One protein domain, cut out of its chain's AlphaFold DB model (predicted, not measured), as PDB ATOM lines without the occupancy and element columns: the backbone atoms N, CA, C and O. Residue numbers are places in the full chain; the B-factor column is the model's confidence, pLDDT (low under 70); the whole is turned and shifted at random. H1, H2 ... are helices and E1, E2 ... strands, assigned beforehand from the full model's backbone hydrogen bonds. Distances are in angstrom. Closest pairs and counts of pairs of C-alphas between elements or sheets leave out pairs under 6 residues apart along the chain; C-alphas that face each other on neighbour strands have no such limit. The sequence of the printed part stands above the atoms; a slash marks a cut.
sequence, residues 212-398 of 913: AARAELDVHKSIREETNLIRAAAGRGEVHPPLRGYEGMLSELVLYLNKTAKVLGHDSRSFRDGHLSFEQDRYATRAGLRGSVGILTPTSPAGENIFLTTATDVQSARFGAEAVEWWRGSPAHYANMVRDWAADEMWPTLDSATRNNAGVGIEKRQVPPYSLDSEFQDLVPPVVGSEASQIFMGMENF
ATOM      1  N   ALA A 212     -15.739 -26.741  18.658       82.12
ATOM      2  CA  ALA A 212     -15.650 -26.231  17.299       82.12
ATOM      3  C   ALA A 212     -15.864 -24.709  17.305       82.12
ATOM      4  O   ALA A 212     -16.944 -24.227  17.639       82.12
ATOM      5  N   ALA A 213     -14.860 -23.936  16.876       72.06
ATOM      6  CA  ALA A 213     -14.922 -22.466  16.888       72.06
ATOM      7  C   ALA A 213     -16.121 -21.882  16.109       72.06
ATOM      8  O   ALA A 213     -16.518 -20.744  16.335       72.06
ATOM      9  N   ARG A 214     -16.690 -22.652  15.170       72.69
ATOM     10  CA  ARG A 214     -17.843 -22.268  14.337       72.69
ATOM     11  C   ARG A 214     -19.173 -22.869  14.787       72.69
ATOM     12  O   ARG A 214     -20.184 -22.593  14.151       72.69
ATOM     13  N   ALA A 215     -19.190 -23.664  15.855       71.31
ATOM     14  CA  ALA A 215     -20.435 -24.179  16.417       71.31
ATOM     15  C   ALA A 215     -21.206 -23.139  17.248       71.31
ATOM     16  O   ALA A 215     -22.361 -23.366  17.571       71.31
ATOM     17  N   GLU A 216     -20.598 -21.988  17.541       75.31
ATOM     18  CA  GLU A 216     -21.150 -20.935  18.406       75.31
ATOM     19  C   GLU A 216     -21.522 -19.658  17.634       75.31
ATOM     20  O   GLU A 216     -21.277 -18.546  18.095       75.31
ATOM     21  N   LEU A 217     -22.098 -19.787  16.435       81.50
ATOM     22  CA  LEU A 217     -22.759 -18.640  15.790       81.50
ATOM     23  C   LEU A 217     -23.885 -18.107  16.688       81.50
ATOM     24  O   LEU A 217     -24.434 -18.873  17.478       81.50
ATOM     25  N   ASP A 218     -24.276 -16.841  16.519       85.69
ATOM     26  CA  ASP A 218     -25.247 -16.161  17.394       85.69
ATOM     27  C   ASP A 218     -26.522 -16.980  17.660       85.69
ATOM     28  O   ASP A 218     -26.974 -17.059  18.801       85.69
ATOM     29  N   VAL A 219     -27.074 -17.653  16.641       88.12
ATOM     30  CA  VAL A 219     -28.244 -18.535  16.802       88.12
ATOM     31  C   VAL A 219     -27.962 -19.775  17.659       88.12
ATOM     32  O   VAL A 219     -28.737 -20.082  18.560       88.12
ATOM     33  N   HIS A 220     -26.856 -20.482  17.424       90.44
ATOM     34  CA  HIS A 220     -26.495 -21.699  18.164       90.44
ATOM     35  C   HIS A 220     -26.088 -21.376  19.601       90.44
ATOM     36  O   HIS A 220     -26.497 -22.064  20.537       90.44
ATOM     37  N   LYS A 221     -25.347 -20.277  19.768       91.38
ATOM     38  CA  LYS A 221     -24.993 -19.713  21.064       91.38
ATOM     39  C   LYS A 221     -26.247 -19.337  21.848       91.38
ATOM     40  O   LYS A 221     -26.368 -19.746  22.995       91.38
ATOM     41  N   SER A 222     -27.203 -18.649  21.220       93.31
ATOM     42  CA  SER A 222     -28.487 -18.323  21.848       93.31
ATOM     43  C   SER A 222     -29.253 -19.581  22.262       93.31
ATOM     44  O   SER A 222     -29.679 -19.665  23.409       93.31
ATOM     45  N   ILE A 223     -29.350 -20.599  21.396       95.25
ATOM     46  CA  ILE A 223     -29.978 -21.884  21.754       95.25
ATOM     47  C   ILE A 223     -29.319 -22.482  23.005       95.25
ATOM     48  O   ILE A 223     -30.015 -22.923  23.921       95.25
ATOM     49  N   ARG A 224     -27.982 -22.499  23.063       95.62
ATOM     50  CA  ARG A 224     -27.230 -23.058  24.193       95.62
ATOM     51  C   ARG A 224     -27.387 -22.238  25.469       95.62
ATOM     52  O   ARG A 224     -27.646 -22.822  26.516       95.62
ATOM     53  N   GLU A 225     -27.230 -20.921  25.402       95.56
ATOM     54  CA  GLU A 225     -27.306 -20.030  26.566       95.56
ATOM     55  C   GLU A 225     -28.708 -20.031  27.180       95.56
ATOM     56  O   GLU A 225     -28.836 -20.248  28.382       95.56
ATOM     57  N   GLU A 226     -29.760 -19.925  26.366       97.12
ATOM     58  CA  GLU A 226     -31.149 -20.005  26.842       97.12
ATOM     59  C   GLU A 226     -31.467 -21.388  27.434       97.12
ATOM     60  O   GLU A 226     -32.100 -21.513  28.485       97.12
ATOM     61  N   THR A 227     -30.948 -22.457  26.820       97.69
ATOM     62  CA  THR A 227     -31.053 -23.811  27.385       97.69
ATOM     63  C   THR A 227     -30.328 -23.914  28.726       97.69
ATOM     64  O   THR A 227     -30.866 -24.503  29.663       97.69
ATOM     65  N   ASN A 228     -29.140 -23.322  28.864       97.75
ATOM     66  CA  ASN A 228     -28.396 -23.295  30.123       97.75
ATOM     67  C   ASN A 228     -29.110 -22.479  31.208       97.75
ATOM     68  O   ASN A 228     -29.088 -22.896  32.363       97.75
ATOM     69  N   LEU A 229     -29.817 -21.399  30.863       97.56
ATOM     70  CA  LEU A 229     -30.676 -20.679  31.812       97.56
ATOM     71  C   LEU A 229     -31.805 -21.575  32.344       97.56
ATOM     72  O   LEU A 229     -32.054 -21.617  33.551       97.56
ATOM     73  N   ILE A 230     -32.449 -22.347  31.466       97.50
ATOM     74  CA  ILE A 230     -33.487 -23.314  31.854       97.50
ATOM     75  C   ILE A 230     -32.903 -24.435  32.724       97.50
ATOM     76  O   ILE A 230     -33.504 -24.815  33.730       97.50
ATOM     77  N   ARG A 231     -31.718 -24.942  32.372       96.75
ATOM     78  CA  ARG A 231     -30.994 -25.964  33.144       96.75
ATOM     79  C   ARG A 231     -30.620 -25.464  34.532       96.75
ATOM     80  O   ARG A 231     -30.901 -26.159  35.506       96.75
ATOM     81  N   ALA A 232     -30.083 -24.252  34.637       96.81
ATOM     82  CA  ALA A 232     -29.747 -23.624  35.909       96.81
ATOM     83  C   ALA A 232     -30.989 -23.461  36.800       96.81
ATOM     84  O   ALA A 232     -30.950 -23.819  37.976       96.81
ATOM     85  N   ALA A 233     -32.118 -23.022  36.233       96.19
ATOM     86  CA  ALA A 233     -33.391 -22.927  36.955       96.19
ATOM     87  C   ALA A 233     -33.909 -24.291  37.455       96.19
ATOM     88  O   ALA A 233     -34.602 -24.352  38.468       96.19
ATOM     89  N   ALA A 234     -33.553 -25.383  36.773       94.75
ATOM     90  CA  ALA A 234     -33.861 -26.757  37.168       94.75
ATOM     91  C   ALA A 234     -32.769 -27.420  38.038       94.75
ATOM     92  O   ALA A 234     -32.852 -28.619  38.309       94.75
ATOM     93  N   GLY A 235     -31.739 -26.679  38.464       94.50
ATOM     94  CA  GLY A 235     -30.635 -27.208  39.274       94.50
ATOM     95  C   GLY A 235     -29.715 -28.179  38.523       94.50
ATOM     96  O   GLY A 235     -29.180 -29.110  39.123       94.50
ATOM     97  N   ARG A 236     -29.558 -28.008  37.207       93.12
ATOM     98  CA  ARG A 236     -28.696 -28.832  36.344       93.12
ATOM     99  C   ARG A 236     -27.457 -28.062  35.898       93.12
ATOM    100  O   ARG A 236     -27.533 -26.860  35.659       93.12
ATOM    101  N   GLY A 237     -26.337 -28.775  35.749       91.19
ATOM    102  CA  GLY A 237     -25.088 -28.216  35.217       91.19
ATOM    103  C   GLY A 237     -25.219 -27.773  33.759       91.19
ATOM    104  O   GLY A 237     -26.119 -28.214  33.046       91.19
ATOM    105  N   GLU A 238     -24.330 -26.903  33.297       93.69
ATOM    106  CA  GLU A 238     -24.357 -26.388  31.924       93.69
ATOM    107  C   GLU A 238     -24.062 -27.478  30.880       93.69
ATOM    108  O   GLU A 238     -23.421 -28.486  31.163       93.69
ATOM    109  N   VAL A 239     -24.548 -27.269  29.657       93.81
ATOM    110  CA  VAL A 239     -24.090 -27.968  28.451       93.81
ATOM    111  C   VAL A 239     -23.171 -27.052  27.645       93.81
ATOM    112  O   VAL A 239     -23.343 -25.824  27.605       93.81
ATOM    113  N   HIS A 240     -22.192 -27.658  26.984       93.19
ATOM    114  CA  HIS A 240     -21.129 -26.963  26.264       93.19
ATOM    115  C   HIS A 240     -21.285 -27.089  24.740       93.19
ATOM    116  O   HIS A 240     -22.025 -27.955  24.270       93.19
ATOM    117  N   PRO A 241     -20.602 -26.248  23.943       92.62
ATOM    118  CA  PRO A 241     -20.617 -26.386  22.489       92.62
ATOM    119  C   PRO A 241     -20.098 -27.767  22.046       92.62
ATOM    120  O   PRO A 241     -19.291 -28.374  22.766       92.62
ATOM    121  N   PRO A 242     -20.472 -28.253  20.849       90.62
ATOM    122  CA  PRO A 242     -19.997 -29.536  20.354       90.62
ATOM    123  C   PRO A 242     -18.480 -29.512  20.136       90.62
ATOM    124  O   PRO A 242     -17.881 -28.481  19.798       90.62
ATOM    125  N   LEU A 243     -17.853 -30.672  20.327       90.25
ATOM    126  CA  LEU A 243     -16.428 -30.848  20.072       90.25
ATOM    127  C   LEU A 243     -16.129 -30.746  18.573       90.25
ATOM    128  O   LEU A 243     -16.894 -31.239  17.743       90.25
ATOM    129  N   ARG A 244     -14.975 -30.161  18.239       90.94
ATOM    130  CA  ARG A 244     -14.426 -30.151  16.878       90.94
ATOM    131  C   ARG A 244     -14.277 -31.591  16.369       90.94
ATOM    132  O   ARG A 244     -13.742 -32.443  17.075       90.94
ATOM    133  N   GLY A 245     -14.759 -31.861  15.159       90.19
ATOM    134  CA  GLY A 245     -14.885 -33.196  14.568       90.19
ATOM    135  C   GLY A 245     -16.279 -33.826  14.698       90.19
ATOM    136  O   GLY A 245     -16.570 -34.782  13.977       90.19
ATOM    137  N   TYR A 246     -17.147 -33.291  15.564       88.31
ATOM    138  CA  TYR A 246     -18.517 -33.778  15.784       88.31
ATOM    139  C   TYR A 246     -19.599 -32.743  15.445       88.31
ATOM    140  O   TYR A 246     -20.781 -33.085  15.423       88.31
ATOM    141  N   GLU A 247     -19.222 -31.496  15.154       89.50
ATOM    142  CA  GLU A 247     -20.146 -30.396  14.887       89.50
ATOM    143  C   GLU A 247     -21.082 -30.679  13.707       89.50
ATOM    144  O   GLU A 247     -20.654 -31.032  12.603       89.50
ATOM    145  N   GLY A 248     -22.382 -30.513  13.935       88.25
ATOM    146  CA  GLY A 248     -23.398 -30.753  12.920       88.25
ATOM    147  C   GLY A 248     -23.573 -32.221  12.516       88.25
ATOM    148  O   GLY A 248     -24.359 -32.478  11.611       88.25
ATOM    149  N   MET A 249     -22.877 -33.188  13.134       87.25
ATOM    150  CA  MET A 249     -22.914 -34.595  12.694       87.25
ATOM    151  C   MET A 249     -24.327 -35.177  12.721       87.25
ATOM    152  O   MET A 249     -24.749 -35.838  11.770       87.25
ATOM    153  N   LEU A 250     -25.038 -34.939  13.825       88.44
ATOM    154  CA  LEU A 250     -26.391 -35.442  14.047       88.44
ATOM    155  C   LEU A 250     -27.439 -34.356  13.790       88.44
ATOM    156  O   LEU A 250     -28.439 -34.635  13.136       88.44
ATOM    157  N   SER A 251     -27.201 -33.115  14.224       90.69
ATOM    158  CA  SER A 251     -28.184 -32.030  14.092       90.69
ATOM    159  C   SER A 251     -28.505 -31.689  12.626       90.69
ATOM    160  O   SER A 251     -29.667 -31.682  12.225       90.69
ATOM    161  N   GLU A 252     -27.495 -31.513  11.764       88.62
ATOM    162  CA  GLU A 252     -27.718 -31.239  10.330       88.62
ATOM    163  C   GLU A 252     -28.330 -32.434   9.590       88.62
ATOM    164  O   GLU A 252     -29.071 -32.258   8.619       88.62
ATOM    165  N   LEU A 253     -28.015 -33.655  10.034       85.75
ATOM    166  CA  LEU A 253     -28.556 -34.884   9.459       85.75
ATOM    167  C   LEU A 253     -30.077 -34.943   9.628       85.75
ATOM    168  O   LEU A 253     -30.779 -35.281   8.678       85.75
ATOM    169  N   VAL A 254     -30.583 -34.587  10.806       88.50
ATOM    170  CA  VAL A 254     -32.016 -34.621  11.131       88.50
ATOM    171  C   VAL A 254     -32.794 -33.641  10.265       88.50
ATOM    172  O   VAL A 254     -33.761 -34.030   9.616       88.50
ATOM    173  N   LEU A 255     -32.312 -32.401  10.151       88.50
ATOM    174  CA  LEU A 255     -32.957 -31.391   9.306       88.50
ATOM    175  C   LEU A 255     -32.968 -31.798   7.829       88.50
ATOM    176  O   LEU A 255     -33.934 -31.551   7.106       88.50
ATOM    177  N   TYR A 256     -31.911 -32.463   7.362       85.94
ATOM    178  CA  TYR A 256     -31.890 -33.010   6.010       85.94
ATOM    179  C   TYR A 256     -32.946 -34.110   5.804       85.94
ATOM    180  O   TYR A 256     -33.640 -34.118   4.780       85.94
ATOM    181  N   LEU A 257     -33.079 -35.040   6.754       86.81
ATOM    182  CA  LEU A 257     -34.062 -36.125   6.682       86.81
ATOM    183  C   LEU A 257     -35.494 -35.580   6.708       86.81
ATOM    184  O   LEU A 257     -36.311 -35.996   5.888       86.81
ATOM    185  N   ASN A 258     -35.767 -34.585   7.552       90.31
ATOM    186  CA  ASN A 258     -37.080 -33.952   7.618       90.31
ATOM    187  C   ASN A 258     -37.456 -33.257   6.310       90.31
ATOM    188  O   ASN A 258     -38.527 -33.511   5.756       90.31
ATOM    189  N   LYS A 259     -36.545 -32.435   5.766       85.50
ATOM    190  CA  LYS A 259     -36.740 -31.745   4.482       85.50
ATOM    191  C   LYS A 259     -37.002 -32.735   3.346       85.50
ATOM    192  O   LYS A 259     -37.890 -32.509   2.528       85.50
ATOM    193  N   THR A 260     -36.236 -33.824   3.271       84.44
ATOM    194  CA  THR A 260     -36.352 -34.796   2.169       84.44
ATOM    195  C   THR A 260     -37.584 -35.682   2.265       84.44
ATOM    196  O   THR A 260     -38.220 -35.934   1.243       84.44
ATOM    197  N   ALA A 261     -37.957 -36.111   3.470       88.69
ATOM    198  CA  ALA A 261     -39.176 -36.881   3.697       88.69
ATOM    199  C   ALA A 261     -40.440 -36.005   3.768       88.69
ATOM    200  O   ALA A 261     -41.542 -36.543   3.750       88.69
ATOM    201  N   LYS A 262     -40.286 -34.673   3.852       92.38
ATOM    202  CA  LYS A 262     -41.347 -33.690   4.143       92.38
ATOM    203  C   LYS A 262     -42.106 -33.982   5.439       92.38
ATOM    204  O   LYS A 262     -43.312 -33.746   5.551       92.38
ATOM    205  N   VAL A 263     -41.390 -34.506   6.423       92.62
ATOM    206  CA  VAL A 263     -41.929 -34.979   7.697       92.62
ATOM    207  C   VAL A 263     -41.090 -34.381   8.816       92.62
ATOM    208  O   VAL A 263     -39.886 -34.588   8.839       92.62
ATOM    209  N   LEU A 264     -41.715 -33.694   9.769       93.38
ATOM    210  CA  LEU A 264     -41.073 -33.320  11.028       93.38
ATOM    211  C   LEU A 264     -41.207 -34.496  12.001       93.38
ATOM    212  O   LEU A 264     -42.272 -34.679  12.597       93.38
ATOM    213  N   GLY A 265     -40.164 -35.312  12.146       92.19
ATOM    214  CA  GLY A 265     -40.192 -36.470  13.041       92.19
ATOM    215  C   GLY A 265     -38.824 -36.822  13.610       92.19
ATOM    216  O   GLY A 265     -37.802 -36.577  12.982       92.19
ATOM    217  N   HIS A 266     -38.829 -37.414  14.799       92.44
ATOM    218  CA  HIS A 266     -37.649 -38.029  15.401       92.44
ATOM    219  C   HIS A 266     -37.343 -39.363  14.711       92.44
ATOM    220  O   HIS A 266     -36.230 -39.606  14.236       92.44
ATOM    221  N   ASP A 267     -38.389 -40.174  14.554       93.44
ATOM    222  CA  ASP A 267     -38.340 -41.489  13.930       93.44
ATOM    223  C   ASP A 267     -39.368 -41.562  12.798       93.44
ATOM    224  O   ASP A 267     -40.512 -41.140  12.968       93.44
ATOM    225  N   SER A 268     -39.002 -42.099  11.633       92.50
ATOM    226  CA  SER A 268     -39.949 -42.236  10.523       92.50
ATOM    227  C   SER A 268     -39.549 -43.317   9.532       92.50
ATOM    228  O   SER A 268     -38.420 -43.364   9.052       92.50
ATOM    229  N   ARG A 269     -40.534 -44.120   9.116       90.69
ATOM    230  CA  ARG A 269     -40.402 -45.053   7.983       90.69
ATOM    231  C   ARG A 269     -40.318 -44.346   6.625       90.69
ATOM    232  O   ARG A 269     -40.038 -44.993   5.626       90.69
ATOM    233  N   SER A 270     -40.588 -43.038   6.584       89.25
ATOM    234  CA  SER A 270     -40.377 -42.208   5.390       89.25
ATOM    235  C   SER A 270     -38.936 -41.703   5.285       89.25
ATOM    236  O   SER A 270     -38.549 -41.172   4.245       89.25
ATOM    237  N   PHE A 271     -38.138 -41.847   6.348       87.69
ATOM    238  CA  PHE A 271     -36.702 -41.628   6.261       87.69
ATOM    239  C   PHE A 271     -36.042 -42.763   5.483       87.69
ATOM    240  O   PHE A 271     -36.603 -43.836   5.280       87.69
ATOM    241  N   ARG A 272     -34.823 -42.500   5.020       78.94
ATOM    242  CA  ARG A 272     -34.033 -43.477   4.275       78.94
ATOM    243  C   ARG A 272     -33.620 -44.652   5.166       78.94
ATOM    244  O   ARG A 272     -33.341 -44.464   6.349       78.94
ATOM    245  N   ASP A 273     -33.486 -45.830   4.562       75.75
ATOM    246  CA  ASP A 273     -33.032 -47.048   5.234       75.75
ATOM    247  C   ASP A 273     -31.741 -46.847   6.051       75.75
ATOM    248  O   ASP A 273     -30.736 -46.285   5.596       75.75
ATOM    249  N   GLY A 274     -31.791 -47.315   7.299       74.06
ATOM    250  CA  GLY A 274     -30.748 -47.136   8.310       74.06
ATOM    251  C   GLY A 274     -30.541 -45.687   8.760       74.06
ATOM    252  O   GLY A 274     -29.451 -45.341   9.211       74.06
ATOM    253  N   HIS A 275     -31.557 -44.835   8.626       83.31
ATOM    254  CA  HIS A 275     -31.683 -43.543   9.313       83.31
ATOM    255  C   HIS A 275     -33.050 -43.392  10.000       83.31
ATOM    256  O   HIS A 275     -33.433 -42.278  10.373       83.31
ATOM    257  N   LEU A 276     -33.789 -44.494  10.131       88.00
ATOM    258  CA  LEU A 276     -35.198 -44.498  10.496       88.00
ATOM    259  C   LEU A 276     -35.389 -44.017  11.930       88.00
ATOM    260  O   LEU A 276     -36.319 -43.255  12.173       88.00
ATOM    261  N   SER A 277     -34.499 -44.424  12.840       88.94
ATOM    262  CA  SER A 277     -34.534 -44.036  14.254       88.94
ATOM    263  C   SER A 277     -33.348 -43.171  14.691       88.94
ATOM    264  O   SER A 277     -32.224 -43.338  14.204       88.94
ATOM    265  N   PHE A 278     -33.567 -42.251  15.633       88.12
ATOM    266  CA  PHE A 278     -32.480 -41.432  16.185       88.12
ATOM    267  C   PHE A 278     -31.430 -42.278  16.914       88.12
ATOM    268  O   PHE A 278     -30.245 -42.237  16.577       88.12
ATOM    269  N   GLU A 279     -31.866 -43.042  17.914       82.75
ATOM    270  CA  GLU A 279     -30.962 -43.718  18.843       82.75
ATOM    271  C   GLU A 279     -30.265 -44.919  18.198       82.75
ATOM    272  O   GLU A 279     -29.034 -44.996  18.208       82.75
ATOM    273  N   GLN A 280     -31.036 -45.848  17.626       78.88
ATOM    274  CA  GLN A 280     -30.492 -47.100  17.104       78.88
ATOM    275  C   GLN A 280     -29.783 -46.880  15.764       78.88
ATOM    276  O   GLN A 280     -28.626 -47.269  15.612       78.88
ATOM    277  N   ASP A 281     -30.424 -46.209  14.808       80.62
ATOM    278  CA  ASP A 281     -29.827 -46.070  13.481       80.62
ATOM    279  C   ASP A 281     -28.798 -44.939  13.441       80.62
ATOM    280  O   ASP A 281     -27.623 -45.175  13.153       80.62
ATOM    281  N   ARG A 282     -29.202 -43.691  13.720       84.88
ATOM    282  CA  ARG A 282     -28.343 -42.515  13.479       84.88
ATOM    283  C   ARG A 282     -27.190 -42.418  14.476       84.88
ATOM    284  O   ARG A 282     -26.040 -42.279  14.053       84.88
ATOM    285  N   TYR A 283     -27.476 -42.503  15.773       83.75
ATOM    286  CA  TYR A 283     -26.477 -42.370  16.835       83.75
ATOM    287  C   TYR A 283     -25.625 -43.638  16.996       83.75
ATOM    288  O   TYR A 283     -24.392 -43.585  16.923       83.75
ATOM    289  N   ALA A 284     -26.264 -44.793  17.189       77.06
ATOM    290  CA  ALA A 284     -25.555 -46.027  17.488       77.06
ATOM    291  C   ALA A 284     -24.876 -46.637  16.256       77.06
ATOM    292  O   ALA A 284     -23.648 -46.737  16.230       77.06
ATOM    293  N   THR A 285     -25.647 -47.032  15.241       75.31
ATOM    294  CA  THR A 285     -25.123 -47.794  14.097       75.31
ATOM    295  C   THR A 285     -24.350 -46.915  13.113       75.31
ATOM    296  O   THR A 285     -23.235 -47.256  12.718       75.31
ATOM    297  N   ARG A 286     -24.900 -45.765  12.706       77.62
ATOM    298  CA  ARG A 286     -24.313 -44.923  11.647       77.62
ATOM    299  C   ARG A 286     -23.174 -44.052  12.154       77.62
ATOM    300  O   ARG A 286     -22.098 -44.037  11.551       77.62
ATOM    301  N   ALA A 287     -23.404 -43.312  13.236       78.94
ATOM    302  CA  ALA A 287     -22.360 -42.493  13.831       78.94
ATOM    303  C   ALA A 287     -21.340 -43.339  14.597       78.94
ATOM    304  O   ALA A 287     -20.230 -42.853  14.778       78.94
ATOM    305  N   GLY A 288     -21.660 -44.586  14.974       76.62
ATOM    306  CA  GLY A 288     -20.731 -45.501  15.641       76.62
ATOM    307  C   GLY A 288     -20.402 -45.085  17.074       76.62
ATOM    308  O   GLY A 288     -19.285 -45.338  17.531       76.62
ATOM    309  N   LEU A 289     -21.336 -44.395  17.742       76.19
ATOM    310  CA  LEU A 289     -21.165 -43.813  19.080       76.19
ATOM    311  C   LEU A 289     -21.733 -44.709  20.196       76.19
ATOM    312  O   LEU A 289     -21.647 -44.378  21.376       76.19
ATOM    313  N   ARG A 290     -22.291 -45.880  19.857       66.62
ATOM    314  CA  ARG A 290     -22.719 -46.863  20.864       66.62
ATOM    315  C   ARG A 290     -21.504 -47.515  21.531       66.62
ATOM    316  O   ARG A 290     -20.566 -47.934  20.853       66.62
ATOM    317  N   GLY A 291     -21.535 -47.645  22.858       52.06
ATOM    318  CA  GLY A 291     -20.416 -48.198  23.631       52.06
ATOM    319  C   GLY A 291     -19.305 -47.187  23.932       52.06
ATOM    320  O   GLY A 291     -18.182 -47.592  24.200       52.06
ATOM    321  N   SER A 292     -19.598 -45.883  23.857       48.22
ATOM    322  CA  SER A 292     -18.801 -44.824  24.494       48.22
ATOM    323  C   SER A 292     -19.069 -44.693  25.991       48.22
ATOM    324  O   SER A 292     -18.467 -43.826  26.599       48.22
ATOM    325  N   VAL A 293     -19.983 -45.509  26.525       36.03
ATOM    326  CA  VAL A 293     -20.386 -45.578  27.927       36.03
ATOM    327  C   VAL A 293     -20.280 -47.037  28.344       36.03
ATOM    328  O   VAL A 293     -20.738 -47.919  27.606       36.03
ATOM    329  N   GLY A 294     -19.636 -47.294  29.482       36.69
ATOM    330  CA  GLY A 294     -19.539 -48.626  30.075       36.69
ATOM    331  C   GLY A 294     -20.895 -49.342  30.138       36.69
ATOM    332  O   GLY A 294     -21.952 -48.722  30.201       36.69
ATOM    333  N   ILE A 295     -20.844 -50.673  30.129       35.97
ATOM    334  CA  ILE A 295     -21.937 -51.663  30.008       35.97
ATOM    335  C   ILE A 295     -23.097 -51.511  31.038       35.97
ATOM    336  O   ILE A 295     -24.018 -52.320  31.054       35.97
ATOM    337  N   LEU A 296     -23.110 -50.480  31.889       31.08
ATOM    338  CA  LEU A 296     -23.930 -50.423  33.101       31.08
ATOM    339  C   LEU A 296     -25.003 -49.323  33.170       31.08
ATOM    340  O   LEU A 296     -25.755 -49.335  34.142       31.08
ATOM    341  N   THR A 297     -25.158 -48.419  32.192       37.31
ATOM    342  CA  THR A 297     -26.246 -47.418  32.263       37.31
ATOM    343  C   THR A 297     -27.406 -47.713  31.299       37.31
ATOM    344  O   THR A 297     -27.221 -47.779  30.085       37.31
ATOM    345  N   PRO A 298     -28.647 -47.867  31.806       35.38
ATOM    346  CA  PRO A 298     -29.835 -48.156  30.997       35.38
ATOM    347  C   PRO A 298     -30.422 -46.927  30.274       35.38
ATOM    348  O   PRO A 298     -31.566 -46.973  29.828       35.38
ATOM    349  N   THR A 299     -29.691 -45.813  30.158       52.12
ATOM    350  CA  THR A 299     -30.220 -44.569  29.571       52.12
ATOM    351  C   THR A 299     -29.426 -44.142  28.343       52.12
ATOM    352  O   THR A 299     -28.205 -44.035  28.418       52.12
ATOM    353  N   SER A 300     -30.118 -43.849  27.236       57.81
ATOM    354  CA  SER A 300     -29.513 -43.406  25.970       57.81
ATOM    355  C   SER A 300     -28.569 -42.214  26.183       57.81
ATOM    356  O   SER A 300     -29.018 -41.204  26.726       57.81
ATOM    357  N   PRO A 301     -27.284 -42.268  25.792       71.25
ATOM    358  CA  PRO A 301     -26.316 -41.186  26.020       71.25
ATOM    359  C   PRO A 301     -26.527 -39.952  25.122       71.25
ATOM    360  O   PRO A 301     -25.723 -39.019  25.162       71.25
ATOM    361  N   ALA A 302     -27.606 -39.923  24.332       85.19
ATOM    362  CA  ALA A 302     -27.994 -38.785  23.513       85.19
ATOM    363  C   ALA A 302     -29.505 -38.508  23.566       85.19
ATOM    364  O   ALA A 302     -30.300 -39.364  23.956       85.19
ATOM    365  N   GLY A 303     -29.902 -37.301  23.169       89.50
ATOM    366  CA  GLY A 303     -31.302 -36.886  23.075       89.50
ATOM    367  C   GLY A 303     -31.507 -35.824  22.001       89.50
ATOM    368  O   GLY A 303     -30.583 -35.080  21.679       89.50
ATOM    369  N   GLU A 304     -32.720 -35.739  21.459       93.25
ATOM    370  CA  GLU A 304     -33.051 -34.903  20.299       93.25
ATOM    371  C   GLU A 304     -34.306 -34.066  20.562       93.25
ATOM    372  O   GLU A 304     -35.324 -34.574  21.023       93.25
ATOM    373  N   ASN A 305     -34.232 -32.779  20.236       95.44
ATOM    374  CA  ASN A 305     -35.353 -31.851  20.172       95.44
ATOM    375  C   ASN A 305     -35.429 -31.277  18.747       95.44
ATOM    376  O   ASN A 305     -34.404 -30.877  18.192       95.44
ATOM    377  N   ILE A 306     -36.629 -31.206  18.161       94.81
ATOM    378  CA  ILE A 306     -36.859 -30.623  16.827       94.81
ATOM    379  C   ILE A 306     -37.937 -29.541  16.884       94.81
ATOM    380  O   ILE A 306     -38.854 -29.597  17.703       94.81
ATOM    381  N   PHE A 307     -37.806 -28.523  16.047       92.81
ATOM    382  CA  PHE A 307     -38.669 -27.345  16.019       92.81
ATOM    383  C   PHE A 307     -38.965 -26.947  14.575       92.81
ATOM    384  O   PHE A 307     -38.094 -27.063  13.717       92.81
ATOM    385  N   LEU A 308     -40.181 -26.458  14.329       91.75
ATOM    386  CA  LEU A 308     -40.649 -25.972  13.033       91.75
ATOM    387  C   LEU A 308     -41.477 -24.700  13.240       91.75
ATOM    388  O   LEU A 308     -42.407 -24.688  14.045       91.75
ATOM    389  N   THR A 309     -41.167 -23.654  12.481       89.06
ATOM    390  CA  THR A 309     -41.879 -22.365  12.484       89.06
ATOM    391  C   THR A 309     -41.959 -21.802  11.067       89.06
ATOM    392  O   THR A 309     -41.266 -22.265  10.166       89.06
ATOM    393  N   THR A 310     -42.781 -20.780  10.847       85.25
ATOM    394  CA  THR A 310     -42.864 -20.052   9.568       85.25
ATOM    395  C   THR A 310     -41.843 -18.916   9.455       85.25
ATOM    396  O   THR A 310     -41.801 -18.232   8.434       85.25
ATOM    397  N   ALA A 311     -41.037 -18.667  10.494       82.19
ATOM    398  CA  ALA A 311     -39.969 -17.670  10.449       82.19
ATOM    399  C   ALA A 311     -38.945 -18.000   9.350       82.19
ATOM    400  O   ALA A 311     -38.718 -19.168   9.041       82.19
ATOM    401  N   THR A 312     -38.305 -16.985   8.767       77.75
ATOM    402  CA  THR A 312     -37.341 -17.156   7.658       77.75
ATOM    403  C   THR A 312     -35.904 -16.769   8.015       77.75
ATOM    404  O   THR A 312     -34.983 -17.138   7.287       77.75
ATOM    405  N   ASP A 313     -35.701 -16.035   9.114       83.06
ATOM    406  CA  ASP A 313     -34.387 -15.582   9.587       83.06
ATOM    407  C   ASP A 313     -33.775 -16.569  10.594       83.06
ATOM    408  O   ASP A 313     -33.839 -16.388  11.811       83.06
ATOM    409  N   VAL A 314     -33.184 -17.637  10.059       81.00
ATOM    410  CA  VAL A 314     -32.680 -18.793  10.825       81.00
ATOM    411  C   VAL A 314     -31.302 -18.607  11.448       81.00
ATOM    412  O   VAL A 314     -30.803 -19.520  12.102       81.00
ATOM    413  N   GLN A 315     -30.655 -17.465  11.211       82.19
ATOM    414  CA  GLN A 315     -29.309 -17.173  11.717       82.19
ATOM    415  C   GLN A 315     -29.329 -16.205  12.908       82.19
ATOM    416  O   GLN A 315     -28.291 -15.964  13.522       82.19
ATOM    417  N   SER A 316     -30.498 -15.661  13.259       85.12
ATOM    418  CA  SER A 316     -30.637 -14.702  14.354       85.12
ATOM    419  C   SER A 316     -30.696 -15.368  15.733       85.12
ATOM    420  O   SER A 316     -31.301 -16.426  15.915       85.12
ATOM    421  N   ALA A 317     -30.156 -14.688  16.749       87.31
ATOM    422  CA  ALA A 317     -30.345 -15.073  18.151       87.31
ATOM    423  C   ALA A 317     -31.838 -15.143  18.533       87.31
ATOM    424  O   ALA A 317     -32.257 -16.023  19.277       87.31
ATOM    425  N   ARG A 318     -32.672 -14.269  17.952       88.38
ATOM    426  CA  ARG A 318     -34.126 -14.284  18.164       88.38
ATOM    427  C   ARG A 318     -34.757 -15.620  17.766       88.38
ATOM    428  O   ARG A 318     -35.600 -16.120  18.502       88.38
ATOM    429  N   PHE A 319     -34.361 -16.183  16.625       90.00
ATOM    430  CA  PHE A 319     -34.850 -17.488  16.181       90.00
ATOM    431  C   PHE A 319     -34.436 -18.606  17.147       90.00
ATOM    432  O   PHE A 319     -35.244 -19.474  17.470       90.00
ATOM    433  N   GLY A 320     -33.201 -18.550  17.657       90.50
ATOM    434  CA  GLY A 320     -32.715 -19.483  18.674       90.50
ATOM    435  C   GLY A 320     -33.546 -19.442  19.959       90.50
ATOM    436  O   GLY A 320     -34.001 -20.485  20.429       90.50
ATOM    437  N   ALA A 321     -33.814 -18.243  20.479       90.88
ATOM    438  CA  ALA A 321     -34.653 -18.047  21.660       90.88
ATOM    439  C   ALA A 321     -36.107 -18.514  21.446       90.88
ATOM    440  O   ALA A 321     -36.692 -19.132  22.333       90.88
ATOM    441  N   GLU A 322     -36.684 -18.274  20.261       93.25
ATOM    442  CA  GLU A 322     -38.029 -18.758  19.907       93.25
ATOM    443  C   GLU A 322     -38.106 -20.291  19.938       93.25
ATOM    444  O   GLU A 322     -39.030 -20.845  20.535       93.25
ATOM    445  N   ALA A 323     -37.122 -20.974  19.341       94.38
ATOM    446  CA  ALA A 323     -37.057 -22.434  19.341       94.38
ATOM    447  C   ALA A 323     -36.964 -22.999  20.768       94.38
ATOM    448  O   ALA A 323     -37.691 -23.930  21.123       94.38
ATOM    449  N   VAL A 324     -36.113 -22.398  21.607       97.00
ATOM    450  CA  VAL A 324     -35.921 -22.814  23.003       97.00
ATOM    451  C   VAL A 324     -37.183 -22.626  23.840       97.00
ATOM    452  O   VAL A 324     -37.551 -23.536  24.585       97.00
ATOM    453  N   GLU A 325     -37.885 -21.503  23.705       95.50
ATOM    454  CA  GLU A 325     -39.133 -21.275  24.444       95.50
ATOM    455  C   GLU A 325     -40.236 -22.257  24.006       95.50
ATOM    456  O   GLU A 325     -40.998 -22.758  24.837       95.50
ATOM    457  N   TRP A 326     -40.271 -22.635  22.724       93.69
ATOM    458  CA  TRP A 326     -41.176 -23.680  22.233       93.69
ATOM    459  C   TRP A 326     -40.875 -25.056  22.830       93.69
ATOM    460  O   TRP A 326     -41.794 -25.759  23.265       93.69
ATOM    461  N   TRP A 327     -39.600 -25.448  22.883       96.06
ATOM    462  CA  TRP A 327     -39.192 -26.696  23.536       96.06
ATOM    463  C   TRP A 327     -39.493 -26.673  25.032       96.06
ATOM    464  O   TRP A 327     -40.021 -27.650  25.562       96.06
ATOM    465  N   ARG A 328     -39.259 -25.542  25.701       95.88
ATOM    466  CA  ARG A 328     -39.596 -25.350  27.115       95.88
ATOM    467  C   ARG A 328     -41.086 -25.557  27.391       95.88
ATOM    468  O   ARG A 328     -41.435 -26.167  28.399       95.88
ATOM    469  N   GLY A 329     -41.960 -25.085  26.500       93.44
ATOM    470  CA  GLY A 329     -43.411 -25.261  26.604       93.44
ATOM    471  C   GLY A 329     -43.903 -26.697  26.367       93.44
ATOM    472  O   GLY A 329     -45.080 -26.983  26.588       93.44
ATOM    473  N   SER A 330     -43.035 -27.614  25.928       90.69
ATOM    474  CA  SER A 330     -43.392 -28.995  25.612       90.69
ATOM    475  C   SER A 330     -42.799 -29.980  26.631       90.69
ATOM    476  O   SER A 330     -41.578 -30.100  26.701       90.69
ATOM    477  N   PRO A 331     -43.618 -30.755  27.376       91.56
ATOM    478  CA  PRO A 331     -43.125 -31.592  28.476       91.56
ATOM    479  C   PRO A 331     -41.983 -32.553  28.111       91.56
ATOM    480  O   PRO A 331     -41.023 -32.672  28.866       91.56
ATOM    481  N   ALA A 332     -42.057 -33.212  26.949       89.00
ATOM    482  CA  ALA A 332     -41.026 -34.154  26.504       89.00
ATOM    483  C   ALA A 332     -39.710 -33.451  26.123       89.00
ATOM    484  O   ALA A 332     -38.635 -33.885  26.535       89.00
ATOM    485  N   HIS A 333     -39.791 -32.331  25.399       92.94
ATOM    486  CA  HIS A 333     -38.611 -31.558  25.009       92.94
ATOM    487  C   HIS A 333     -37.962 -30.871  26.221       92.94
ATOM    488  O   HIS A 333     -36.739 -30.886  26.353       92.94
ATOM    489  N   TYR A 334     -38.768 -30.346  27.151       95.38
ATOM    490  CA  TYR A 334     -38.294 -29.807  28.425       95.38
ATOM    491  C   TYR A 334     -37.560 -30.874  29.248       95.38
ATOM    492  O   TYR A 334     -36.457 -30.617  29.729       95.38
ATOM    493  N   ALA A 335     -38.120 -32.087  29.358       92.69
ATOM    494  CA  ALA A 335     -37.475 -33.198  30.059       92.69
ATOM    495  C   ALA A 335     -36.094 -33.536  29.470       92.69
ATOM    496  O   ALA A 335     -35.153 -33.790  30.220       92.69
ATOM    497  N   ASN A 336     -35.952 -33.468  28.143       92.06
ATOM    498  CA  ASN A 336     -34.674 -33.637  27.451       92.06
ATOM    499  C   ASN A 336     -33.668 -32.522  27.815       92.06
ATOM    500  O   ASN A 336     -32.507 -32.794  28.126       92.06
ATOM    501  N   MET A 337     -34.127 -31.265  27.871       95.44
ATOM    502  CA  MET A 337     -33.293 -30.104  28.216       95.44
ATOM    503  C   MET A 337     -32.769 -30.138  29.654       95.44
ATOM    504  O   MET A 337     -31.637 -29.717  29.888       95.44
ATOM    505  N   VAL A 338     -33.558 -30.634  30.614       94.88
ATOM    506  CA  VAL A 338     -33.195 -30.681  32.048       94.88
ATOM    507  C   VAL A 338     -32.718 -32.057  32.520       94.88
ATOM    508  O   VAL A 338     -32.540 -32.284  33.723       94.88
ATOM    509  N   ARG A 339     -32.484 -32.988  31.591       91.25
ATOM    510  CA  ARG A 339     -31.799 -34.245  31.890       91.25
ATOM    511  C   ARG A 339     -30.362 -33.969  32.337       91.25
ATOM    512  O   ARG A 339     -29.712 -33.027  31.872       91.25
ATOM    513  N   ASP A 340     -29.867 -34.787  33.262       88.44
ATOM    514  CA  ASP A 340     -28.467 -34.732  33.662       88.44
ATOM    515  C   ASP A 340     -27.585 -35.423  32.611       88.44
ATOM    516  O   ASP A 340     -27.510 -36.647  32.543       88.44
ATOM    517  N   TRP A 341     -26.969 -34.608  31.755       87.00
ATOM    518  CA  TRP A 341     -26.045 -35.040  30.702       87.00
ATOM    519  C   TRP A 341     -24.591 -35.144  31.182       87.00
ATOM    520  O   TRP A 341     -23.737 -35.561  30.404       87.00
ATOM    521  N   ALA A 342     -24.313 -34.742  32.426       83.69
ATOM    522  CA  ALA A 342     -22.994 -34.815  33.054       83.69
ATOM    523  C   ALA A 342     -22.878 -35.994  34.038       83.69
ATOM    524  O   ALA A 342     -21.885 -36.098  34.760       83.69
ATOM    525  N   ALA A 343     -23.893 -36.865  34.088       73.88
ATOM    526  CA  ALA A 343     -23.861 -38.079  34.893       73.88
ATOM    527  C   ALA A 343     -22.600 -38.907  34.575       73.88
ATOM    528  O   ALA A 343     -22.134 -38.918  33.436       73.88
ATOM    529  N   ASP A 344     -22.043 -39.570  35.591       67.69
ATOM    530  CA  ASP A 344     -20.861 -40.438  35.479       67.69
ATOM    531  C   ASP A 344     -19.593 -39.751  34.923       67.69
ATOM    532  O   ASP A 344     -18.838 -40.342  34.156       67.69
ATOM    533  N   GLU A 345     -19.347 -38.491  35.305       72.75
ATOM    534  CA  GLU A 345     -18.190 -37.691  34.849       72.75
ATOM    535  C   GLU A 345     -18.136 -37.467  33.323       72.75
ATOM    536  O   GLU A 345     -17.068 -37.216  32.757       72.75
ATOM    537  N   MET A 346     -19.274 -37.526  32.627       81.88
ATOM    538  CA  MET A 346     -19.334 -37.218  31.196       81.88
ATOM    539  C   MET A 346     -19.208 -35.717  30.922       81.88
ATOM    540  O   MET A 346     -19.663 -34.877  31.697       81.88
ATOM    541  N   TRP A 347     -18.648 -35.367  29.763       87.62
ATOM    542  CA  TRP A 347     -18.684 -34.001  29.242       87.62
ATOM    543  C   TRP A 347     -20.012 -33.745  28.509       87.62
ATOM    544  O   TRP A 347     -20.247 -34.354  27.457       87.62
ATOM    545  N   PRO A 348     -20.884 -32.856  29.024       91.31
ATOM    546  CA  PRO A 348     -22.179 -32.581  28.420       91.31
ATOM    547  C   PRO A 348     -22.030 -31.610  27.243       91.31
ATOM    548  O   PRO A 348     -21.583 -30.471  27.399       91.31
ATOM    549  N   THR A 349     -22.455 -32.027  26.054       91.31
ATOM    550  CA  THR A 349     -22.425 -31.195  24.843       91.31
ATOM    551  C   THR A 349     -23.813 -30.981  24.264       91.31
ATOM    552  O   THR A 349     -24.706 -31.820  24.409       91.31
ATOM    553  N   LEU A 350     -23.974 -29.847  23.588       93.81
ATOM    554  CA  LEU A 350     -25.164 -29.469  22.853       93.81
ATOM    555  C   LEU A 350     -24.784 -29.090  21.423       93.81
ATOM    556  O   LEU A 350     -24.218 -28.024  21.198       93.81
ATOM    557  N   ASP A 351     -25.125 -29.938  20.459       93.12
ATOM    558  CA  ASP A 351     -25.043 -29.601  19.038       93.12
ATOM    559  C   ASP A 351     -26.390 -29.054  18.556       93.12
ATOM    560  O   ASP A 351     -27.453 -29.516  18.971       93.12
ATOM    561  N   SER A 352     -26.369 -28.071  17.662       93.31
ATOM    562  CA  SER A 352     -27.597 -27.547  17.063       93.31
ATOM    563  C   SER A 352     -27.412 -27.194  15.594       93.31
ATOM    564  O   SER A 352     -26.306 -26.930  15.112       93.31
ATOM    565  N   ALA A 353     -28.523 -27.203  14.868       91.06
ATOM    566  CA  ALA A 353     -28.602 -26.814  13.468       91.06
ATOM    567  C   ALA A 353     -29.894 -26.037  13.233       91.06
ATOM    568  O   ALA A 353     -30.895 -26.277  13.908       91.06
ATOM    569  N   THR A 354     -29.858 -25.112  12.276       90.00
ATOM    570  CA  THR A 354     -31.025 -24.352  11.828       90.00
ATOM    571  C   THR A 354     -31.027 -24.295  10.308       90.00
ATOM    572  O   THR A 354     -29.977 -24.133   9.679       90.00
ATOM    573  N   ARG A 355     -32.197 -24.460   9.689       84.88
ATOM    574  CA  ARG A 355     -32.343 -24.403   8.230       84.88
ATOM    575  C   ARG A 355     -33.647 -23.751   7.827       84.88
ATOM    576  O   ARG A 355     -34.675 -23.952   8.460       84.88
ATOM    577  N   ASN A 356     -33.589 -23.008   6.730       82.94
ATOM    578  CA  ASN A 356     -34.773 -22.534   6.033       82.94
ATOM    579  C   ASN A 356     -35.134 -23.555   4.943       82.94
ATOM    580  O   ASN A 356     -34.308 -23.868   4.083       82.94
ATOM    581  N   ASN A 357     -36.364 -24.060   4.967       74.81
ATOM    582  CA  ASN A 357     -36.912 -24.995   3.985       74.81
ATOM    583  C   ASN A 357     -37.613 -24.264   2.838       74.81
ATOM    584  O   ASN A 357     -38.714 -24.628   2.424       74.81
ATOM    585  N   ALA A 358     -36.990 -23.209   2.314       68.75
ATOM    586  CA  ALA A 358     -37.558 -22.412   1.237       68.75
ATOM    587  C   ALA A 358     -38.010 -23.310   0.066       68.75
ATOM    588  O   ALA A 358     -37.229 -24.092  -0.477       68.75
ATOM    589  N   GLY A 359     -39.290 -23.210  -0.300       69.94
ATOM    590  CA  GLY A 359     -39.889 -23.982  -1.394       69.94
ATOM    591  C   GLY A 359     -40.225 -25.449  -1.081       69.94
ATOM    592  O   GLY A 359     -40.794 -26.117  -1.941       69.94
ATOM    593  N   VAL A 360     -39.933 -25.951   0.125       77.31
ATOM    594  CA  VAL A 360     -40.273 -27.313   0.570       77.31
ATOM    595  C   VAL A 360     -41.176 -27.229   1.800       77.31
ATOM    596  O   VAL A 360     -40.738 -26.858   2.883       77.31
ATOM    597  N   GLY A 361     -42.459 -27.557   1.633       84.69
ATOM    598  CA  GLY A 361     -43.410 -27.604   2.744       84.69
ATOM    599  C   GLY A 361     -43.297 -28.913   3.519       84.69
ATOM    600  O   GLY A 361     -43.334 -29.983   2.910       84.69
ATOM    601  N   ILE A 362     -43.196 -28.831   4.846       91.88
ATOM    602  CA  ILE A 362     -43.381 -29.993   5.719       91.88
ATOM    603  C   ILE A 362     -44.871 -30.329   5.748       91.88
ATOM    604  O   ILE A 362     -45.704 -29.483   6.079       91.88
ATOM    605  N   GLU A 363     -45.201 -31.562   5.379       94.94
ATOM    606  CA  GLU A 363     -46.577 -32.025   5.184       94.94
ATOM    607  C   GLU A 363     -47.119 -32.739   6.423       94.94
ATOM    608  O   GLU A 363     -48.328 -32.775   6.628       94.94
ATOM    609  N   LYS A 364     -46.240 -33.302   7.261       94.12
ATOM    610  CA  LYS A 364     -46.629 -34.087   8.438       94.12
ATOM    611  C   LYS A 364     -45.724 -33.826   9.626       94.12
ATOM    612  O   LYS A 364     -44.536 -33.554   9.461       94.12
ATOM    613  N   ARG A 365     -46.268 -33.991  10.827       93.19
ATOM    614  CA  ARG A 365     -45.538 -33.930  12.095       93.19
ATOM    615  C   ARG A 365     -45.800 -35.183  12.925       93.19
ATOM    616  O   ARG A 365     -46.952 -35.562  13.109       93.19
ATOM    617  N   GLN A 366     -44.745 -35.789  13.456       93.75
ATOM    618  CA  GLN A 366     -44.853 -36.897  14.402       93.75
ATOM    619  C   GLN A 366     -45.466 -36.408  15.720       93.75
ATOM    620  O   GLN A 366     -45.131 -35.318  16.202       93.75
ATOM    621  N   VAL A 367     -46.340 -37.211  16.319       88.38
ATOM    622  CA  VAL A 367     -46.896 -36.961  17.657       88.38
ATOM    623  C   VAL A 367     -46.312 -37.947  18.685       88.38
ATOM    624  O   VAL A 367     -45.804 -39.001  18.291       88.38
ATOM    625  N   PRO A 368     -46.331 -37.628  19.998       82.75
ATOM    626  CA  PRO A 368     -45.895 -38.565  21.035       82.75
ATOM    627  C   PRO A 368     -46.595 -39.928  20.889       82.75
ATOM    628  O   PRO A 368     -47.782 -39.944  20.556       82.75
ATOM    629  N   PRO A 369     -45.919 -41.061  21.161       83.25
ATOM    630  CA  PRO A 369     -44.679 -41.209  21.936       83.25
ATOM    631  C   PRO A 369     -43.349 -41.115  21.154       83.25
ATOM    632  O   PRO A 369     -42.312 -41.443  21.721       83.25
ATOM    633  N   TYR A 370     -43.347 -40.634  19.906       85.12
ATOM    634  CA  TYR A 370     -42.137 -40.378  19.099       85.12
ATOM    635  C   TYR A 370     -41.244 -41.602  18.808       85.12
ATOM    636  O   TYR A 370     -40.023 -41.510  18.795       85.12
ATOM    637  N   SER A 371     -41.863 -42.746  18.535       86.62
ATOM    638  CA  SER A 371     -41.226 -43.968  18.027       86.62
ATOM    639  C   SER A 371     -41.498 -44.194  16.535       86.62
ATOM    640  O   SER A 371     -42.386 -43.566  15.950       86.62
ATOM    641  N   LEU A 372     -40.807 -45.163  15.926       88.25
ATOM    642  CA  LEU A 372     -41.038 -45.604  14.537       88.25
ATOM    643  C   LEU A 372     -42.493 -45.955  14.194       88.25
ATOM    644  O   LEU A 372     -42.880 -45.862  13.028       88.25
ATOM    645  N   ASP A 373     -43.274 -46.364  15.192       88.31
ATOM    646  CA  ASP A 373     -44.674 -46.766  15.033       88.31
ATOM    647  C   ASP A 373     -45.656 -45.683  15.521       88.31
ATOM    648  O   ASP A 373     -46.858 -45.923  15.607       88.31
ATOM    649  N   SER A 374     -45.158 -44.486  15.854       89.38
ATOM    650  CA  SER A 374     -46.002 -43.362  16.270       89.38
ATOM    651  C   SER A 374     -46.780 -42.758  15.106       89.38
ATOM    652  O   SER A 374     -46.335 -42.753  13.957       89.38
ATOM    653  N   GLU A 375     -47.948 -42.208  15.429       91.62
ATOM    654  CA  GLU A 375     -48.799 -41.539  14.454       91.62
ATOM    655  C   GLU A 375     -48.188 -40.218  13.965       91.62
ATOM    656  O   GLU A 375     -47.363 -39.574  14.626       91.62
ATOM    657  N   PHE A 376     -48.639 -39.803  12.784       93.94
ATOM    658  CA  PHE A 376     -48.305 -38.521  12.183       93.94
ATOM    659  C   PHE A 376     -49.577 -37.709  11.984       93.94
ATOM    660  O   PHE A 376     -50.562 -38.202  11.441       93.94
ATOM    661  N   GLN A 377     -49.526 -36.446  12.391       94.50
ATOM    662  CA  GLN A 377     -50.559 -35.463  12.114       94.50
ATOM    663  C   GLN A 377     -50.239 -34.733  10.807       94.50
ATOM    664  O   GLN A 377     -49.128 -34.225  10.635       94.50
ATOM    665  N   ASP A 378     -51.222 -34.640   9.914       95.06
ATOM    666  CA  ASP A 378     -51.107 -33.842   8.692       95.06
ATOM    667  C   ASP A 378     -51.092 -32.339   9.017       95.06
ATOM    668  O   ASP A 378     -51.867 -31.840   9.840       95.06
ATOM    669  N   LEU A 379     -50.219 -31.602   8.335       90.00
ATOM    670  CA  LEU A 379     -50.130 -30.148   8.383       90.00
ATOM    671  C   LEU A 379     -50.808 -29.583   7.134       90.00
ATOM    672  O   LEU A 379     -50.298 -29.712   6.021       90.00
ATOM    673  N   VAL A 380     -51.982 -28.972   7.319       87.25
ATOM    674  CA  VAL A 380     -52.786 -28.411   6.225       87.25
ATOM    675  C   VAL A 380     -53.037 -26.915   6.475       87.25
ATOM    676  O   VAL A 380     -53.768 -26.582   7.410       87.25
ATOM    677  N   PRO A 381     -52.487 -26.006   5.641       86.50
ATOM    678  CA  PRO A 381     -51.563 -26.274   4.532       86.50
ATOM    679  C   PRO A 381     -50.176 -26.748   5.021       86.50
ATOM    680  O   PRO A 381     -49.838 -26.508   6.184       86.50
ATOM    681  N   PRO A 382     -49.353 -27.368   4.148       88.06
ATOM    682  CA  PRO A 382     -47.969 -27.696   4.479       88.06
ATOM    683  C   PRO A 382     -47.214 -26.467   4.988       88.06
ATOM    684  O   PRO A 382     -47.340 -25.371   4.430       88.06
ATOM    685  N   VAL A 383     -46.411 -26.643   6.033       87.00
ATOM    686  CA  VAL A 383     -45.666 -25.541   6.645       87.00
ATOM    687  C   VAL A 383     -44.394 -25.303   5.843       87.00
ATOM    688  O   VAL A 383     -43.457 -26.099   5.883       87.00
ATOM    689  N   VAL A 384     -44.369 -24.196   5.103       84.25
ATOM    690  CA  VAL A 384     -43.160 -23.667   4.463       84.25
ATOM    691  C   VAL A 384     -42.522 -22.690   5.438       84.25
ATOM    692  O   VAL A 384     -43.132 -21.686   5.805       84.25
ATOM    693  N   GLY A 385     -41.310 -22.989   5.885       81.75
ATOM    694  CA  GLY A 385     -40.688 -22.213   6.944       81.75
ATOM    695  C   GLY A 385     -39.318 -22.740   7.315       81.75
ATOM    696  O   GLY A 385     -38.580 -23.217   6.456       81.75
ATOM    697  N   SER A 386     -38.983 -22.652   8.590       88.75
ATOM    698  CA  SER A 386     -37.662 -22.983   9.097       88.75
ATOM    699  C   SER A 386     -37.715 -24.010  10.206       88.75
ATOM    700  O   SER A 386     -38.633 -24.014  11.027       88.75
ATOM    701  N   GLU A 387     -36.688 -24.844  10.243       91.25
ATOM    702  CA  GLU A 387     -36.496 -25.864  11.258       91.25
ATOM    703  C   GLU A 387     -35.274 -25.566  12.122       91.25
ATOM    704  O   GLU A 387     -34.290 -24.968  11.670       91.25
ATOM    705  N   ALA A 388     -35.327 -26.041  13.364       93.69
ATOM    706  CA  ALA A 388     -34.171 -26.149  14.236       93.69
ATOM    707  C   ALA A 388     -34.115 -27.542  14.862       93.69
ATOM    708  O   ALA A 388     -35.143 -28.149  15.154       93.69
ATOM    709  N   SER A 389     -32.904 -28.027  15.103       94.62
ATOM    710  CA  SER A 389     -32.658 -29.246  15.870       94.62
ATOM    711  C   SER A 389     -31.676 -28.957  16.995       94.62
ATOM    712  O   SER A 389     -30.714 -28.210  16.794       94.62
ATOM    713  N   GLN A 390     -31.880 -29.605  18.131       95.12
ATOM    714  CA  GLN A 390     -31.038 -29.530  19.314       95.12
ATOM    715  C   GLN A 390     -30.719 -30.956  19.781       95.12
ATOM    716  O   GLN A 390     -31.620 -31.719  20.120       95.12
ATOM    717  N   ILE A 391     -29.432 -31.309  19.779       93.94
ATOM    718  CA  ILE A 391     -28.920 -32.635  20.127       93.94
ATOM    719  C   ILE A 391     -28.076 -32.537  21.393       93.94
ATOM    720  O   ILE A 391     -27.049 -31.861  21.408       93.94
ATOM    721  N   PHE A 392     -28.488 -33.247  22.436       92.62
ATOM    722  CA  PHE A 392     -27.722 -33.398  23.669       92.62
ATOM    723  C   PHE A 392     -26.899 -34.680  23.616       92.62
ATOM    724  O   PHE A 392     -27.405 -35.709  23.167       92.62
ATOM    725  N   MET A 393     -25.654 -34.636  24.090       87.69
ATOM    726  CA  MET A 393     -24.800 -35.821  24.223       87.69
ATOM    727  C   MET A 393     -23.935 -35.733  25.480       87.69
ATOM    728  O   MET A 393     -23.277 -34.714  25.698       87.69
ATOM    729  N   GLY A 394     -23.883 -36.817  26.253       85.00
ATOM    730  CA  GLY A 394     -22.841 -37.038  27.259       85.00
ATOM    731  C   GLY A 394     -21.645 -37.749  26.626       85.00
ATOM    732  O   GLY A 394     -21.812 -38.798  26.001       85.00
ATOM    733  N   MET A 395     -20.446 -37.174  26.734       79.00
ATOM    734  CA  MET A 395     -19.227 -37.744  26.149       79.00
ATOM    735  C   MET A 395     -18.244 -38.193  27.232       79.00
ATOM    736  O   MET A 395     -17.694 -37.367  27.955       79.00
ATOM    737  N   GLU A 396     -17.973 -39.497  27.301       75.38
ATOM    738  CA  GLU A 396     -16.919 -40.068  28.163       75.38
ATOM    739  C   GLU A 396     -15.537 -40.020  27.484       75.38
ATOM    740  O   GLU A 396     -14.502 -39.861  28.131       75.38
ATOM    741  N   ASN A 397     -15.518 -40.122  26.151       75.44
ATOM    742  CA  ASN A 397     -14.310 -40.258  25.345       75.44
ATOM    743  C   ASN A 397     -14.262 -39.202  24.235       75.44
ATOM    744  O   ASN A 397     -15.278 -38.897  23.609       75.44
ATOM    745  N   PHE A 398     -13.072 -38.659  23.961       81.88
ATOM    746  CA  PHE A 398     -12.867 -37.723  22.851       81.88
ATOM    747  C   PHE A 398     -12.929 -38.468  21.512       81.88
ATOM    748  O   PHE A 398     -13.578 -38.038  20.555       81.88
TER     749      PHE A 398
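Overview. This is residues 212 to 398 of the 913 residues of an uncharacterized protein of Acidovorax citrulli (strain AAC00-1) (UniProt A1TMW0). A slab of three long strands is sandwiched between helices: H1, H4 and H5 cover one face of the sheet E1, E5, E2, and H2 and H3 are on the other, in three layers. A small hairpin, E3 and E4, lies at one end of this sheet, far from the middle of the domain. The printed part has 187 residues with five named helices and five named strands, in the order H1 H2 H3 E1 H4 H5 E2 E3 E4 E5, and its class is mixed. Both sheets are antiparallel, the larger in the order E1, E5, E2. The whole is compact, with a radius of gyration of the C-alphas of 15.7 A and spans of 46 by 35 by 30 A.

Along the chain. H1, residues 218 to 233, begins at C-alpha 218 (-25.247, -16.161, 17.394) and is 22.2 A long. H2 is residues 251 to 261 and H3 residues 278 to 286. E1, residues 302 to 309, is 24.2 A long. H4 is residues 317 to 328 and H5 residues 331 to 337. E2, residues 347 to 356, measures 30.5 A. E3 is residues 362 to 366; E4, residues 376 to 383, bends by 96 degrees at residue 380. E5, residues 386 to 395, measures 29.1 A and ends at C-alpha 395 (-19.227, -37.744, 26.149).

Arrangement. Inner strand E5 pairs with E1, with N 305 and O 390 2.8 A apart, and with E2, with N 351 and O 391 2.9 A apart. H1 is over E2, at a height over the sheet of 10.2 A. It touches H4 on the same face, the C-alphas of Val 219 and Ala 317 being closest at 4.3 A. H4 runs across the strands, over E1 and E5, at 67 degrees to E1 on the local plane. H4 and H5 touch only at the corner, Arg 328 and Tyr 334 having the closest C-alphas, 4.8 A apart. E1, H4 H5, E2 form a split strand-helix-strand unit, two same-way strands with E5 between them, and a right-handed crossover. On the opposite face from H1, H2 has a height over the sheet of 8.9 A. The closest C-alphas of H3 and E1 are those of Glu 279 and Ala 302, at 7.4 A. In the hairpin E3 and E4, N 365 and O 377 are 2.9 A apart. Every O i to N i+4 pair is within hydrogen-bond range in H1, H2, H4 and H5; H3 has 2 of 5, and 0 of 6 O i to N i+3 pairs.

Size, cuts and confidence. The C-alphas of Gly 294 and Pro 381 are the two farthest apart, at 46.7 A. The printed part has no cut. The links H1 to H2, H2 to H3 and H3 to E1 are long. Mean pLDDT of the printed part is 85.3; residues 290 to 300, 344 and 358 to 359 are under 70.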